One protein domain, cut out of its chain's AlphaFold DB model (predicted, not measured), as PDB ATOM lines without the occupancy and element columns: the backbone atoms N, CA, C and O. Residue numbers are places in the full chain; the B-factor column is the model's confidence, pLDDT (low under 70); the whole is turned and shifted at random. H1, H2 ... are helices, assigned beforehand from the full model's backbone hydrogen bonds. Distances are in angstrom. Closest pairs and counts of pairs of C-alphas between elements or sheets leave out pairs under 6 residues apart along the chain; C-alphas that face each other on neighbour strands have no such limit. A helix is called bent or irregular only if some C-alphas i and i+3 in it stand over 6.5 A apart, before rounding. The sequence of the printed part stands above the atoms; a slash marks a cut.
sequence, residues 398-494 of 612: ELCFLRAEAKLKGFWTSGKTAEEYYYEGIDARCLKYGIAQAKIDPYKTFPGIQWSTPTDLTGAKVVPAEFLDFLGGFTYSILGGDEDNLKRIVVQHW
ATOM      1  N   GLU A 398     125.036 151.013 114.643       98.69
ATOM      2  CA  GLU A 398     124.573 149.796 115.304       98.69
ATOM      3  C   GLU A 398     123.259 149.287 114.694       98.69
ATOM      4  O   GLU A 398     123.173 148.106 114.371       98.69
ATOM      5  N   LEU A 399     122.271 150.155 114.445       98.75
ATOM      6  CA  LEU A 399     121.034 149.748 113.763       98.75
ATOM      7  C   LEU A 399     121.307 149.124 112.390       98.75
ATOM      8  O   LEU A 399     120.688 148.118 112.040       98.75
ATOM      9  N   CYS A 400     122.227 149.702 111.616       98.81
ATOM     10  CA  CYS A 400     122.644 149.151 110.329       98.81
ATOM     11  C   CYS A 400     123.228 147.744 110.491       98.81
ATOM     12  O   CYS A 400     122.830 146.832 109.769       98.81
ATOM     13  N   PHE A 401     124.107 147.521 111.470       98.88
ATOM     14  CA  PHE A 401     124.685 146.196 111.689       98.88
ATOM     15  C   PHE A 401     123.679 145.178 112.237       98.88
ATOM     16  O   PHE A 401     123.717 144.023 111.819       98.88
ATOM     17  N   LEU A 402     122.735 145.586 113.093       98.69
ATOM     18  CA  LEU A 402     121.642 144.716 113.543       98.69
ATOM     19  C   LEU A 402     120.718 144.325 112.377       98.69
ATOM     20  O   LEU A 402     120.331 143.164 112.264       98.69
ATOM     21  N   ARG A 403     120.418 145.262 111.464       98.69
ATOM     22  CA  ARG A 403     119.684 144.989 110.216       98.69
ATOM     23  C   ARG A 403     120.445 144.031 109.303       98.69
ATOM     24  O   ARG A 403     119.849 143.082 108.800       98.69
ATOM     25  N   ALA A 404     121.745 144.258 109.112       98.50
ATOM     26  CA  ALA A 404     122.600 143.395 108.304       98.50
ATOM     27  C   ALA A 404     122.641 141.965 108.862       98.50
ATOM     28  O   ALA A 404     122.464 141.004 108.115       98.50
ATOM     29  N   GLU A 405     122.806 141.824 110.180       97.75
ATOM     30  CA  GLU A 405     122.806 140.531 110.864       97.75
ATOM     31  C   GLU A 405     121.454 139.819 110.732       97.75
ATOM     32  O   GLU A 405     121.412 138.665 110.308       97.75
ATOM     33  N   ALA A 406     120.346 140.500 111.038       97.88
ATOM     34  CA  ALA A 406     119.006 139.918 110.941       97.88
ATOM     35  C   ALA A 406     118.658 139.489 109.506       97.88
ATOM     36  O   ALA A 406     118.018 138.455 109.308       97.88
ATOM     37  N   LYS A 407     119.109 140.257 108.503       97.25
ATOM     38  CA  LYS A 407     118.988 139.912 107.083       97.25
ATOM     39  C   LYS A 407     119.778 138.668 106.724       97.25
ATOM     40  O   LYS A 407     119.230 137.772 106.089       97.25
ATOM     41  N   LEU A 408     121.043 138.610 107.132       95.69
ATOM     42  CA  LEU A 408     121.917 137.478 106.839       95.69
ATOM     43  C   LEU A 408     121.406 136.189 107.497       95.69
ATOM     44  O   LEU A 408     121.449 135.130 106.881       95.69
ATOM     45  N   LYS A 409     120.868 136.290 108.717       94.06
ATOM     46  CA  LYS A 409     120.280 135.166 109.462       94.06
ATOM     47  C   LYS A 409     118.858 134.795 109.026       94.06
ATOM     48  O   LYS A 409     118.298 133.826 109.531       94.06
ATOM     49  N   GLY A 410     118.248 135.552 108.111       94.81
ATOM     50  CA  GLY A 410     116.898 135.284 107.612       94.81
ATOM     51  C   GLY A 410     115.769 135.582 108.607       94.81
ATOM     52  O   GLY A 410     114.638 135.155 108.387       94.81
ATOM     53  N   PHE A 411     116.032 136.334 109.681       92.62
ATOM     54  CA  PHE A 411     115.008 136.735 110.659       92.62
ATOM     55  C   PHE A 411     114.036 137.774 110.089       92.62
ATOM     56  O   PHE A 411     112.914 137.933 110.571       92.62
ATOM     57  N   TRP A 412     114.470 138.494 109.055       95.12
ATOM     58  CA  TRP A 412     113.725 139.585 108.452       95.12
ATOM     59  C   TRP A 412     114.003 139.691 106.951       95.12
ATOM     60  O   TRP A 412     115.148 139.606 106.511       95.12
ATOM     61  N   THR A 413     112.952 139.888 106.153       93.12
ATOM     62  CA  THR A 413     113.019 139.814 104.683       93.12
ATOM     63  C   THR A 413     112.761 141.147 103.973       93.12
ATOM     64  O   THR A 413     113.204 141.301 102.835       93.12
ATOM     65  N   SER A 414     112.141 142.136 104.627       94.00
ATOM     66  CA  SER A 414     111.832 143.474 104.072       94.00
ATOM     67  C   SER A 414     113.047 144.413 104.062       94.00
ATOM     68  O   SER A 414     114.017 144.136 104.747       94.00
ATOM     69  N   GLY A 415     113.037 145.525 103.323       93.19
ATOM     70  CA  GLY A 415     114.160 146.485 103.313       93.19
ATOM     71  C   GLY A 415     115.367 146.033 102.472       93.19
ATOM     72  O   GLY A 415     115.250 145.115 101.657       93.19
ATOM     73  N   LYS A 416     116.529 146.671 102.669       96.94
ATOM     74  CA  LYS A 416     117.769 146.422 101.901       96.94
ATOM     75  C   LYS A 416     118.350 145.018 102.150       96.94
ATOM     76  O   LYS A 416     117.899 144.275 103.027       96.94
ATOM     77  N   THR A 417     119.341 144.624 101.361       97.81
ATOM     78  CA  THR A 417     120.127 143.396 101.567       97.81
ATOM     79  C   THR A 417     121.060 143.507 102.783       97.81
ATOM     80  O   THR A 417     121.327 144.600 103.284       97.81
ATOM     81  N   ALA A 418     121.581 142.369 103.264       97.81
ATOM     82  CA  ALA A 418     122.573 142.356 104.346       97.81
ATOM     83  C   ALA A 418     123.847 143.139 103.977       97.81
ATOM     84  O   ALA A 418     124.369 143.885 104.803       97.81
ATOM     85  N   GLU A 419     124.306 143.003 102.729       97.81
ATOM     86  CA  GLU A 419     125.486 143.692 102.196       97.81
ATOM     87  C   GLU A 419     125.308 145.216 102.185       97.81
ATOM     88  O   GLU A 419     126.185 145.960 102.624       97.81
ATOM     89  N   GLU A 420     124.151 145.701 101.736       98.56
ATOM     90  CA  GLU A 420     123.868 147.136 101.702       98.56
ATOM     91  C   GLU A 420     123.834 147.742 103.110       98.56
ATOM     92  O   GLU A 420     124.450 148.781 103.340       98.56
ATOM     93  N   TYR A 421     123.176 147.081 104.071       98.69
ATOM     94  CA  TYR A 421     123.182 147.543 105.463       98.69
ATOM     95  C   TYR A 421     124.571 147.451 106.107       98.69
ATOM     96  O   TYR A 421     124.926 148.306 106.918       98.69
ATOM     97  N   TYR A 422     125.376 146.454 105.736       98.75
ATOM     98  CA  TYR A 422     126.759 146.329 106.185       98.75
ATOM     99  C   TYR A 422     127.604 147.538 105.762       98.75
ATOM    100  O   TYR A 422     128.243 148.172 106.607       98.75
ATOM    101  N   TYR A 423     127.567 147.911 104.479       98.88
ATOM    102  CA  TYR A 423     128.298 149.085 103.996       98.88
ATOM    103  C   TYR A 423     127.728 150.395 104.532       98.88
ATOM    104  O   TYR A 423     128.499 151.293 104.869       98.88
ATOM    105  N   GLU A 424     126.409 150.496 104.684       98.75
ATOM    106  CA  GLU A 424     125.774 151.655 105.311       98.75
ATOM    107  C   GLU A 424     126.225 151.830 106.767       98.75
ATOM    108  O   GLU A 424     126.499 152.951 107.192       98.75
ATOM    109  N   GLY A 425     126.397 150.735 107.513       98.81
ATOM    110  CA  GLY A 425     126.975 150.763 108.856       98.81
ATOM    111  C   GLY A 425     128.433 151.236 108.869       98.81
ATOM    112  O   GLY A 425     128.813 152.020 109.744       98.81
ATOM    113  N   ILE A 426     129.245 150.816 107.888       98.81
ATOM    114  CA  ILE A 426     130.635 151.282 107.718       98.81
ATOM    115  C   ILE A 426     130.683 152.782 107.412       98.81
ATOM    116  O   ILE A 426     131.474 153.507 108.021       98.81
ATOM    117  N   ASP A 427     129.841 153.255 106.496       98.81
ATOM    118  CA  ASP A 427     129.751 154.677 106.169       98.81
ATOM    119  C   ASP A 427     129.290 155.465 107.401       98.81
ATOM    120  O   ASP A 427     129.964 156.399 107.841       98.81
ATOM    121  N   ALA A 428     128.199 155.031 108.041       98.69
ATOM    122  CA  ALA A 428     127.629 155.694 109.203       98.69
ATOM    123  C   ALA A 428     128.625 155.798 110.367       98.69
ATOM    124  O   ALA A 428     128.745 156.877 110.954       98.69
ATOM    125  N   ARG A 429     129.367 154.732 110.715       97.88
ATOM    126  CA  ARG A 429     130.303 154.786 111.859       97.88
ATOM    127  C   ARG A 429     131.463 155.752 111.616       97.88
ATOM    128  O   ARG A 429     131.900 156.402 112.560       97.88
ATOM    129  N   CYS A 430     131.923 155.882 110.373       98.50
ATOM    130  CA  CYS A 430     132.999 156.796 110.002       98.50
ATOM    131  C   CYS A 430     132.497 158.248 109.913       98.50
ATOM    132  O   CYS A 430     133.094 159.156 110.497       98.50
ATOM    133  N   LEU A 431     131.353 158.464 109.254       98.31
ATOM    134  CA  LEU A 431     130.722 159.781 109.107       98.31
ATOM    135  C   LEU A 431     130.295 160.374 110.456       98.31
ATOM    136  O   LEU A 431     130.387 161.586 110.638       98.31
ATOM    137  N   LYS A 432     129.915 159.534 111.433       96.00
ATOM    138  CA  LYS A 432     129.624 159.944 112.822       96.00
ATOM    139  C   LYS A 432     130.766 160.763 113.443       96.00
ATOM    140  O   LYS A 432     130.506 161.631 114.271       96.00
ATOM    141  N   TYR A 433     132.008 160.510 113.031       95.88
ATOM    142  CA  TYR A 433     133.204 161.214 113.501       95.88
ATOM    143  C   TYR A 433     133.801 162.187 112.469       95.88
ATOM    144  O   TYR A 433     134.929 162.645 112.640       95.88
ATOM    145  N   GLY A 434     133.061 162.524 111.408       96.56
ATOM    146  CA  GLY A 434     133.490 163.497 110.398       96.56
ATOM    147  C   GLY A 434     134.566 162.990 109.432       96.56
ATOM    148  O   GLY A 434     135.212 163.795 108.762       96.56
ATOM    149  N   ILE A 435     134.778 161.674 109.342       98.06
ATOM    150  CA  ILE A 435     135.705 161.092 108.367       98.06
ATOM    151  C   ILE A 435     135.090 161.229 106.971       98.06
ATOM    152  O   ILE A 435     133.974 160.779 106.730       98.06
ATOM    153  N   ALA A 436     135.819 161.851 106.046       97.88
ATOM    154  CA  ALA A 436     135.334 162.089 104.691       97.88
ATOM    155  C   ALA A 436     135.131 160.783 103.903       97.88
ATOM    156  O   ALA A 436     135.975 159.887 103.961       97.88
ATOM    157  N   GLN A 437     134.081 160.732 103.076       97.75
ATOM    158  CA  GLN A 437     133.726 159.562 102.257       97.75
ATOM    159  C   GLN A 437     134.892 159.036 101.404       97.75
ATOM    160  O   GLN A 437     135.123 157.833 101.346       97.75
ATOM    161  N   ALA A 438     135.730 159.931 100.866       97.81
ATOM    162  CA  ALA A 438     136.914 159.573 100.081       97.81
ATOM    163  C   ALA A 438     137.976 158.747 100.847       97.81
ATOM    164  O   ALA A 438     138.868 158.167 100.230       97.81
ATOM    165  N   LYS A 439     137.923 158.709 102.187       97.12
ATOM    166  CA  LYS A 439     138.747 157.812 103.017       97.12
ATOM    167  C   LYS A 439     138.054 156.479 103.299       97.12
ATOM    168  O   LYS A 439     138.744 155.501 103.552       97.12
ATOM    169  N   ILE A 440     136.725 156.446 103.239       98.38
ATOM    170  CA  ILE A 440     135.895 155.275 103.532       98.38
ATOM    171  C   ILE A 440     135.771 154.367 102.304       98.38
ATOM    172  O   ILE A 440     135.880 153.151 102.433       98.38
ATOM    173  N   ASP A 441     135.597 154.932 101.108       97.94
ATOM    174  CA  ASP A 441     135.375 154.135  99.894       97.94
ATOM    175  C   ASP A 441     136.499 153.121  99.611       97.94
ATOM    176  O   ASP A 441     136.178 151.953  99.385       97.94
ATOM    177  N   PRO A 442     137.801 153.472  99.714       97.62
ATOM    178  CA  PRO A 442     138.872 152.489  99.536       97.62
ATOM    179  C   PRO A 442     138.836 151.364 100.579       97.62
ATOM    180  O   PRO A 442     139.139 150.217 100.254       97.62
ATOM    181  N   TYR A 443     138.431 151.667 101.816       97.75
ATOM    182  CA  TYR A 443     138.332 150.679 102.892       97.75
ATOM    183  C   TYR A 443     137.281 149.605 102.585       97.75
ATOM    184  O   TYR A 443     137.555 148.418 102.741       97.75
ATOM    185  N   LYS A 444     136.113 149.995 102.055       97.38
ATOM    186  CA  LYS A 444     135.043 149.052 101.671       97.38
ATOM    187  C   LYS A 444     135.455 148.089 100.551       97.38
ATOM    188  O   LYS A 444     134.856 147.028 100.419       97.38
ATOM    189  N   THR A 445     136.470 148.443  99.764       95.62
ATOM    190  CA  THR A 445     137.022 147.594  98.690       95.62
ATOM    191  C   THR A 445     138.185 146.709  99.139       95.62
ATOM    192  O   THR A 445     138.715 145.939  98.343       95.62
ATOM    193  N   PHE A 446     138.617 146.817 100.398       93.31
ATOM    194  CA  PHE A 446     139.757 146.060 100.898       93.31
ATOM    195  C   PHE A 446     139.395 144.566 101.067       93.31
ATOM    196  O   PHE A 446     138.361 144.268 101.667       93.31
ATOM    197  N   PRO A 447     140.226 143.610 100.606       91.50
ATOM    198  CA  PRO A 447     139.992 142.173 100.790       91.50
ATOM    199  C   PRO A 447     139.747 141.771 102.249       91.50
ATOM    200  O   PRO A 447     140.502 142.139 103.146       91.50
ATOM    201  N   GLY A 448     138.691 141.008 102.513       90.50
ATOM    202  CA  GLY A 448     138.247 140.695 103.874       90.50
ATOM    203  C   GLY A 448     137.222 141.688 104.424       90.50
ATOM    204  O   GLY A 448     136.333 141.266 105.156       90.50
ATOM    205  N   ILE A 449     137.271 142.964 104.019       94.94
ATOM    206  CA  ILE A 449     136.224 143.963 104.311       94.94
ATOM    207  C   ILE A 449     135.157 143.947 103.223       94.94
ATOM    208  O   ILE A 449     133.968 143.912 103.528       94.94
ATOM    209  N   GLN A 450     135.570 143.921 101.955       94.56
ATOM    210  CA  GLN A 450     134.645 143.781 100.843       94.56
ATOM    211  C   GLN A 450     133.830 142.497 101.030       94.56
ATOM    212  O   GLN A 450     134.372 141.418 101.307       94.56
ATOM    213  N   TRP A 451     132.515 142.634 100.889       93.88
ATOM    214  CA  TRP A 451     131.552 141.565 101.089       93.88
ATOM    215  C   TRP A 451     131.950 140.304 100.321       93.88
ATOM    216  O   TRP A 451     132.342 140.365  99.158       93.88
ATOM    217  N   SER A 452     131.866 139.149 100.984       90.44
ATOM    218  CA  SER A 452     132.213 137.843 100.408       90.44
ATOM    219  C   SER A 452     133.652 137.686  99.870       90.44
ATOM    220  O   SER A 452     133.929 136.706  99.181       90.44
ATOM    221  N   THR A 453     134.602 138.574 100.205       89.00
ATOM    222  CA  THR A 453     136.018 138.444  99.778       89.00
ATOM    223  C   THR A 453     136.939 137.969 100.907       89.00
ATOM    224  O   THR A 453     136.926 138.571 101.981       89.00
ATOM    225  N   PRO A 454     137.756 136.917 100.738       87.25
ATOM    226  CA  PRO A 454     138.741 136.542 101.753       87.25
ATOM    227  C   PRO A 454     139.859 137.593 101.855       87.25
ATOM    228  O   PRO A 454     140.158 138.294 100.890       87.25
ATOM    229  N   THR A 455     140.512 137.670 103.012       84.69
ATOM    230  CA  THR A 455     141.757 138.421 103.218       84.69
ATOM    231  C   THR A 455     142.871 137.867 102.328       84.69
ATOM    232  O   THR A 455     143.612 138.630 101.713       84.69
ATOM    233  N   ASP A 456     142.981 136.537 102.236       78.94
ATOM    234  CA  ASP A 456     143.933 135.866 101.349       78.94
ATOM    235  C   ASP A 456     143.364 135.734  99.928       78.94
ATOM    236  O   ASP A 456     142.522 134.881  99.643       78.94
ATOM    237  N   LEU A 457     143.868 136.573  99.020       70.94
ATOM    238  CA  LEU A 457     143.494 136.570  97.603       70.94
ATOM    239  C   LEU A 457     144.167 135.456  96.785       70.94
ATOM    240  O   LEU A 457     143.830 135.280  95.614       70.94
ATOM    241  N   THR A 458     145.121 134.711  97.354       72.94
ATOM    242  CA  THR A 458     145.821 133.633  96.629       72.94
ATOM    243  C   THR A 458     144.979 132.363  96.502       72.94
ATOM    244  O   THR A 458     145.347 131.452  95.763       72.94
ATOM    245  N   GLY A 459     143.850 132.294  97.216       65.75
ATOM    246  CA  GLY A 459     142.978 131.120  97.267       65.75
ATOM    247  C   GLY A 459     143.538 129.972  98.112       65.75
ATOM    248  O   GLY A 459     142.877 128.942  98.238       65.75
ATOM    249  N   ALA A 460     144.717 130.143  98.716       64.50
ATOM    250  CA  ALA A 460     145.354 129.134  99.553       64.50
ATOM    251  C   ALA A 460     144.685 128.991 100.934       64.50
ATOM    252  O   ALA A 460     144.957 128.018 101.638       64.50
ATOM    253  N   LYS A 461     143.807 129.937 101.316       67.50
ATOM    254  CA  LYS A 461     143.206 130.053 102.660       67.50
ATOM    255  C   LYS A 461     144.276 130.061 103.756       67.50
ATOM    256  O   LYS A 461     144.066 129.543 104.853       67.50
ATOM    257  N   VAL A 462     145.435 130.636 103.446       68.81
ATOM    258  CA  VAL A 462     146.549 130.760 104.382       68.81
ATOM    259  C   VAL A 462     146.436 132.111 105.061       68.81
ATOM    260  O   VAL A 462     146.309 133.140 104.405       68.81
ATOM    261  N   VAL A 463     146.509 132.116 106.389       74.62
ATOM    262  CA  VAL A 463     146.535 133.359 107.159       74.62
ATOM    263  C   VAL A 463     147.839 134.110 106.850       74.62
ATOM    264  O   VAL A 463     148.913 133.569 107.138       74.62
ATOM    265  N   PRO A 464     147.794 135.342 106.307       80.50
ATOM    266  CA  PRO A 464     149.007 136.132 106.136       80.50
ATOM    267  C   PRO A 464     149.586 136.505 107.507       80.50
ATOM    268  O   PRO A 464     148.842 136.771 108.454       80.50
ATOM    269  N   ALA A 465     150.914 136.514 107.623       78.44
ATOM    270  CA  ALA A 465     151.608 136.649 108.904       78.44
ATOM    271  C   ALA A 465     151.252 137.946 109.652       78.44
ATOM    272  O   ALA A 465     151.158 137.959 110.874       78.44
ATOM    273  N   GLU A 466     150.999 139.024 108.917       84.50
ATOM    274  CA  GLU A 466     150.587 140.325 109.436       84.50
ATOM    275  C   GLU A 466     149.175 140.346 110.046       84.50
ATOM    276  O   GLU A 466     148.833 141.332 110.690       84.50
ATOM    277  N   PHE A 467     148.376 139.283 109.878       85.62
ATOM    278  CA  PHE A 467     147.065 139.089 110.519       85.62
ATOM    279  C   PHE A 467     147.109 138.077 111.669       85.62
ATOM    280  O   PHE A 467     146.056 137.722 112.204       85.62
ATOM    281  N   LEU A 468     148.288 137.586 112.046       81.31
ATOM    282  CA  LEU A 468     148.460 136.746 113.225       81.31
ATOM    283  C   LEU A 468     148.728 137.604 114.463       81.31
ATOM    284  O   LEU A 468     149.344 138.666 114.379       81.31
ATOM    285  N   ASP A 469     148.273 137.129 115.621       79.31
ATOM    286  CA  ASP A 469     148.722 137.676 116.900       79.31
ATOM    287  C   ASP A 469     150.222 137.411 117.119       79.31
ATOM    288  O   ASP A 469     150.846 136.603 116.428       79.31
ATOM    289  N   PHE A 470     150.823 138.064 118.115       77.12
ATOM    290  CA  PHE A 470     152.266 137.939 118.348       77.12
ATOM    291  C   PHE A 470     152.763 136.511 118.659       77.12
ATOM    292  O   PHE A 470     153.965 136.252 118.556       77.12
ATOM    293  N   LEU A 471     151.870 135.599 119.065       74.25
ATOM    294  CA  LEU A 471     152.167 134.180 119.301       74.25
ATOM    295  C   LEU A 471     151.910 133.295 118.072       74.25
ATOM    296  O   LEU A 471     152.220 132.107 118.110       74.25
ATOM    297  N   GLY A 472     151.335 133.835 116.996       72.62
ATOM    298  CA  GLY A 472     150.983 133.063 115.805       72.62
ATOM    299  C   GLY A 472     149.839 132.067 116.015       72.62
ATOM    300  O   GLY A 472     149.656 131.183 115.181       72.62
ATOM    301  N   GLY A 473     149.108 132.166 117.127       66.00
ATOM    302  CA  GLY A 473     148.074 131.213 117.532       66.00
ATOM    303  C   GLY A 473     146.656 131.642 117.159       66.00
ATOM    304  O   GLY A 473     145.776 130.789 117.043       66.00
ATOM    305  N   PHE A 474     146.435 132.944 116.958       74.88
ATOM    306  CA  PHE A 474     145.130 133.519 116.629       74.88
ATOM    307  C   PHE A 474     145.212 134.378 115.373       74.88
ATOM    308  O   PHE A 474     146.202 135.067 115.137       74.88
ATOM    309  N   THR A 475     144.145 134.346 114.570       80.06
ATOM    310  CA  THR A 475     144.060 135.089 113.313       80.06
ATOM    311  C   THR A 475     142.967 136.148 113.333       80.06
ATOM    312  O   THR A 475     141.825 135.902 113.719       80.06
ATOM    313  N   TYR A 476     143.324 137.316 112.814       84.75
ATOM    314  CA  TYR A 476     142.435 138.438 112.528       84.75
ATOM    315  C   TYR A 476     142.071 138.502 111.037       84.75
ATOM    316  O   TYR A 476     141.603 139.524 110.547       84.75
ATOM    317  N   SER A 477     142.292 137.417 110.291       84.50
ATOM    318  CA  SER A 477     141.900 137.306 108.887       84.50
ATOM    319  C   SER A 477     140.446 136.838 108.727       84.50
ATOM    320  O   SER A 477     139.848 136.216 109.618       84.50
ATOM    321  N   ILE A 478     139.877 137.151 107.569       87.06
ATOM    322  CA  ILE A 478     138.622 136.602 107.067       87.06
ATOM    323  C   ILE A 478     138.976 135.603 105.954       87.06
ATOM    324  O   ILE A 478     139.616 135.987 104.980       87.06
ATOM    325  N   LEU A 479     138.608 134.322 106.065       79.38
ATOM    326  CA  LEU A 479     139.138 133.257 105.186       79.38
ATOM    327  C   LEU A 479     138.192 132.848 104.028       79.38
ATOM    328  O   LEU A 479     138.575 132.051 103.168       79.38
ATOM    329  N   GLY A 480     137.003 133.452 103.949       70.88
ATOM    330  CA  GLY A 480     135.947 133.237 102.954       70.88
ATOM    331  C   GLY A 480     134.826 132.274 103.404       70.88
ATOM    332  O   GLY A 480     135.098 131.221 103.972       70.88
ATOM    333  N   GLY A 481     133.568 132.595 103.058       64.44
ATOM    334  CA  GLY A 481     132.357 131.803 103.362       64.44
ATOM    335  C   GLY A 481     131.189 132.647 103.909       64.44
ATOM    336  O   GLY A 481     131.361 133.840 104.169       64.44
ATOM    337  N   ASP A 482     130.011 132.039 104.099       56.72
ATOM    338  CA  ASP A 482     128.821 132.716 104.658       56.72
ATOM    339  C   ASP A 482     128.981 133.043 106.152       56.72
ATOM    340  O   ASP A 482     128.660 134.155 106.578       56.72
ATOM    341  N   GLU A 483     129.571 132.132 106.935       65.06
ATOM    342  CA  GLU A 483     129.952 132.380 108.339       65.06
ATOM    343  C   GLU A 483     130.886 133.596 108.464       65.06
ATOM    344  O   GLU A 483     130.813 134.378 109.416       65.06
ATOM    345  N   ASP A 484     131.701 133.838 107.438       80.69
ATOM    346  CA  ASP A 484     132.609 134.973 107.394       80.69
ATOM    347  C   ASP A 484     131.909 136.299 107.073       80.69
ATOM    348  O   ASP A 484     132.394 137.355 107.475       80.69
ATOM    349  N   ASN A 485     130.758 136.303 106.389       91.50
ATOM    350  CA  ASN A 485     129.962 137.527 106.222       91.50
ATOM    351  C   ASN A 485     129.346 137.967 107.553       91.50
ATOM    352  O   ASN A 485     129.342 139.161 107.866       91.50
ATOM    353  N   LEU A 486     128.921 137.016 108.386       92.62
ATOM    354  CA  LEU A 486     128.486 137.331 109.743       92.62
ATOM    355  C   LEU A 486     129.659 137.858 110.579       92.62
ATOM    356  O   LEU A 486     129.520 138.884 111.244       92.62
ATOM    357  N   LYS A 487     130.843 137.234 110.477       92.06
ATOM    358  CA  LYS A 487     132.069 137.727 111.125       92.06
ATOM    359  C   LYS A 487     132.412 139.157 110.692       92.06
ATOM    360  O   LYS A 487     132.710 139.982 111.552       92.06
ATOM    361  N   ARG A 488     132.306 139.488 109.396       94.06
ATOM    362  CA  ARG A 488     132.481 140.864 108.890       94.06
ATOM    363  C   ARG A 488     131.532 141.835 109.583       94.06
ATOM    364  O   ARG A 488     132.000 142.838 110.118       94.06
ATOM    365  N   ILE A 489     130.231 141.540 109.608       97.56
ATOM    366  CA  ILE A 489     129.226 142.391 110.270       97.56
ATOM    367  C   ILE A 489     129.583 142.590 111.744       97.56
ATOM    368  O   ILE A 489     129.646 143.725 112.212       97.56
ATOM    369  N   VAL A 490     129.866 141.503 112.463       96.19
ATOM    370  CA  VAL A 490     130.140 141.535 113.904       96.19
ATOM    371  C   VAL A 490     131.421 142.304 114.227       96.19
ATOM    372  O   VAL A 490     131.420 143.097 115.165       96.19
ATOM    373  N   VAL A 491     132.488 142.151 113.439       96.06
ATOM    374  CA  VAL A 491     133.724 142.934 113.601       96.06
ATOM    375  C   VAL A 491     133.462 144.423 113.398       96.06
ATOM    376  O   VAL A 491     133.876 145.240 114.220       96.06
ATOM    377  N   GLN A 492     132.749 144.797 112.333       98.19
ATOM    378  CA  GLN A 492     132.450 146.204 112.064       98.19
ATOM    379  C   GLN A 492     131.542 146.811 113.139       98.19
ATOM    380  O   GLN A 492     131.771 147.951 113.558       98.19
ATOM    381  N   HIS A 493     130.581 146.028 113.635       98.50
ATOM    382  CA  HIS A 493     129.728 146.386 114.760       98.50
ATOM    383  C   HIS A 493     130.556 146.588 116.033       98.50
ATOM    384  O   HIS A 493     130.478 147.656 116.637       98.50
ATOM    385  N   TRP A 494     131.423 145.641 116.390       97.88
ATOM    386  CA  TRP A 494     132.303 145.744 117.554       97.88
ATOM    387  C   TRP A 494     133.180 147.003 117.511       97.88
ATOM    388  O   TRP A 494     133.211 147.757 118.480       97.88
TER     389      TRP A 494
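This is residues 398 to 494 of the 612 residues of an uncharacterized protein of Candidatus Ordinivivax streblomastigis (UniProt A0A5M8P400). Three helices, H1, H2 and H4, are bundled side by side at shallow tilts, their centres making a triangle, and a shorter fourth helix, H3, folds back against H2 as a hairpin. Between H3 and H4 a long stretch with no named element, residues 445 to 481, makes a wide loop that reaches away from the bundle and returns, and it forms one end of the longest axis. The printed part has 97 residues, with four named helices in the order H1, H2, H3, H4 and no named strand; the class is all helix, though helices hold 46 of the 97 residues, under half. The whole is compact, with a radius of gyration of the C-alphas of 14.2 A, and the C-alphas span 40 by 33 by 22 A.

The longest helix, H2, residues 418 to 431, is the hub and touches the three other helices. With H1, residues 398 to 408, it forms a helical hairpin: they touch at a shallow tilt of 14 degrees, opposite ways, and the closest C-alphas, of Ala 404 and Ala 418, are 4.1 A apart. H4, residues 482 to 494, touches H1 at a shallow tilt of 9 degrees, opposite ways, with the C-alphas of Phe 401 and His 493 closest at 5.9 A. H2 touches H4 with residues 422 to 426 alone, and H4 touches H2 with residues 489 to 493 alone; they run the same way at a shallow tilt of 21 degrees, and the closest C-alphas, of Tyr 422 and Ile 489, are 6.2 A apart. H1, H2 and H4 are a bundle, helices packed side by side. H3, residues 437 to 444, forms a second helical hairpin with H2, touching it at a steep tilt of 41 degrees, opposite ways, with the C-alphas of Asp 427 and Ile 440 closest at 6.7 A. H3 is apart from H1 and from H4. Every O i to N i+4 pair is within hydrogen-bond range in H1, H2 and H4; in H3 2 of 4 are, beside 3 of 5 O i to N i+3 pairs.

H2 measures 19.8 A from C-alpha 418 to C-alpha 431 at (130.722, 159.781, 109.107). H1 measures 15.2 A and begins with C-alpha 398 at (124.573, 149.796, 115.304). H3 measures 10.6 A and is neither bent nor irregular, but only just: C-alphas 439 and 442 are 6.4 A apart. H4 measures 18.7 A and ends with C-alpha 494 at (132.303, 145.744, 117.554).

The two C-alphas farthest apart, of Ser 414 and Leu 471, are 44.1 A apart, while the first and last printed C-alphas are 9.0 A apart. The printed part has no cut. The link from H1 to H2 is short, that from H2 to H3 is tight, and that from H3 to H4 is long, with 37 residues. The mean pLDDT of the printed part is 89.8, and residues 459 to 462, 473 and 481 to 483 are under 70.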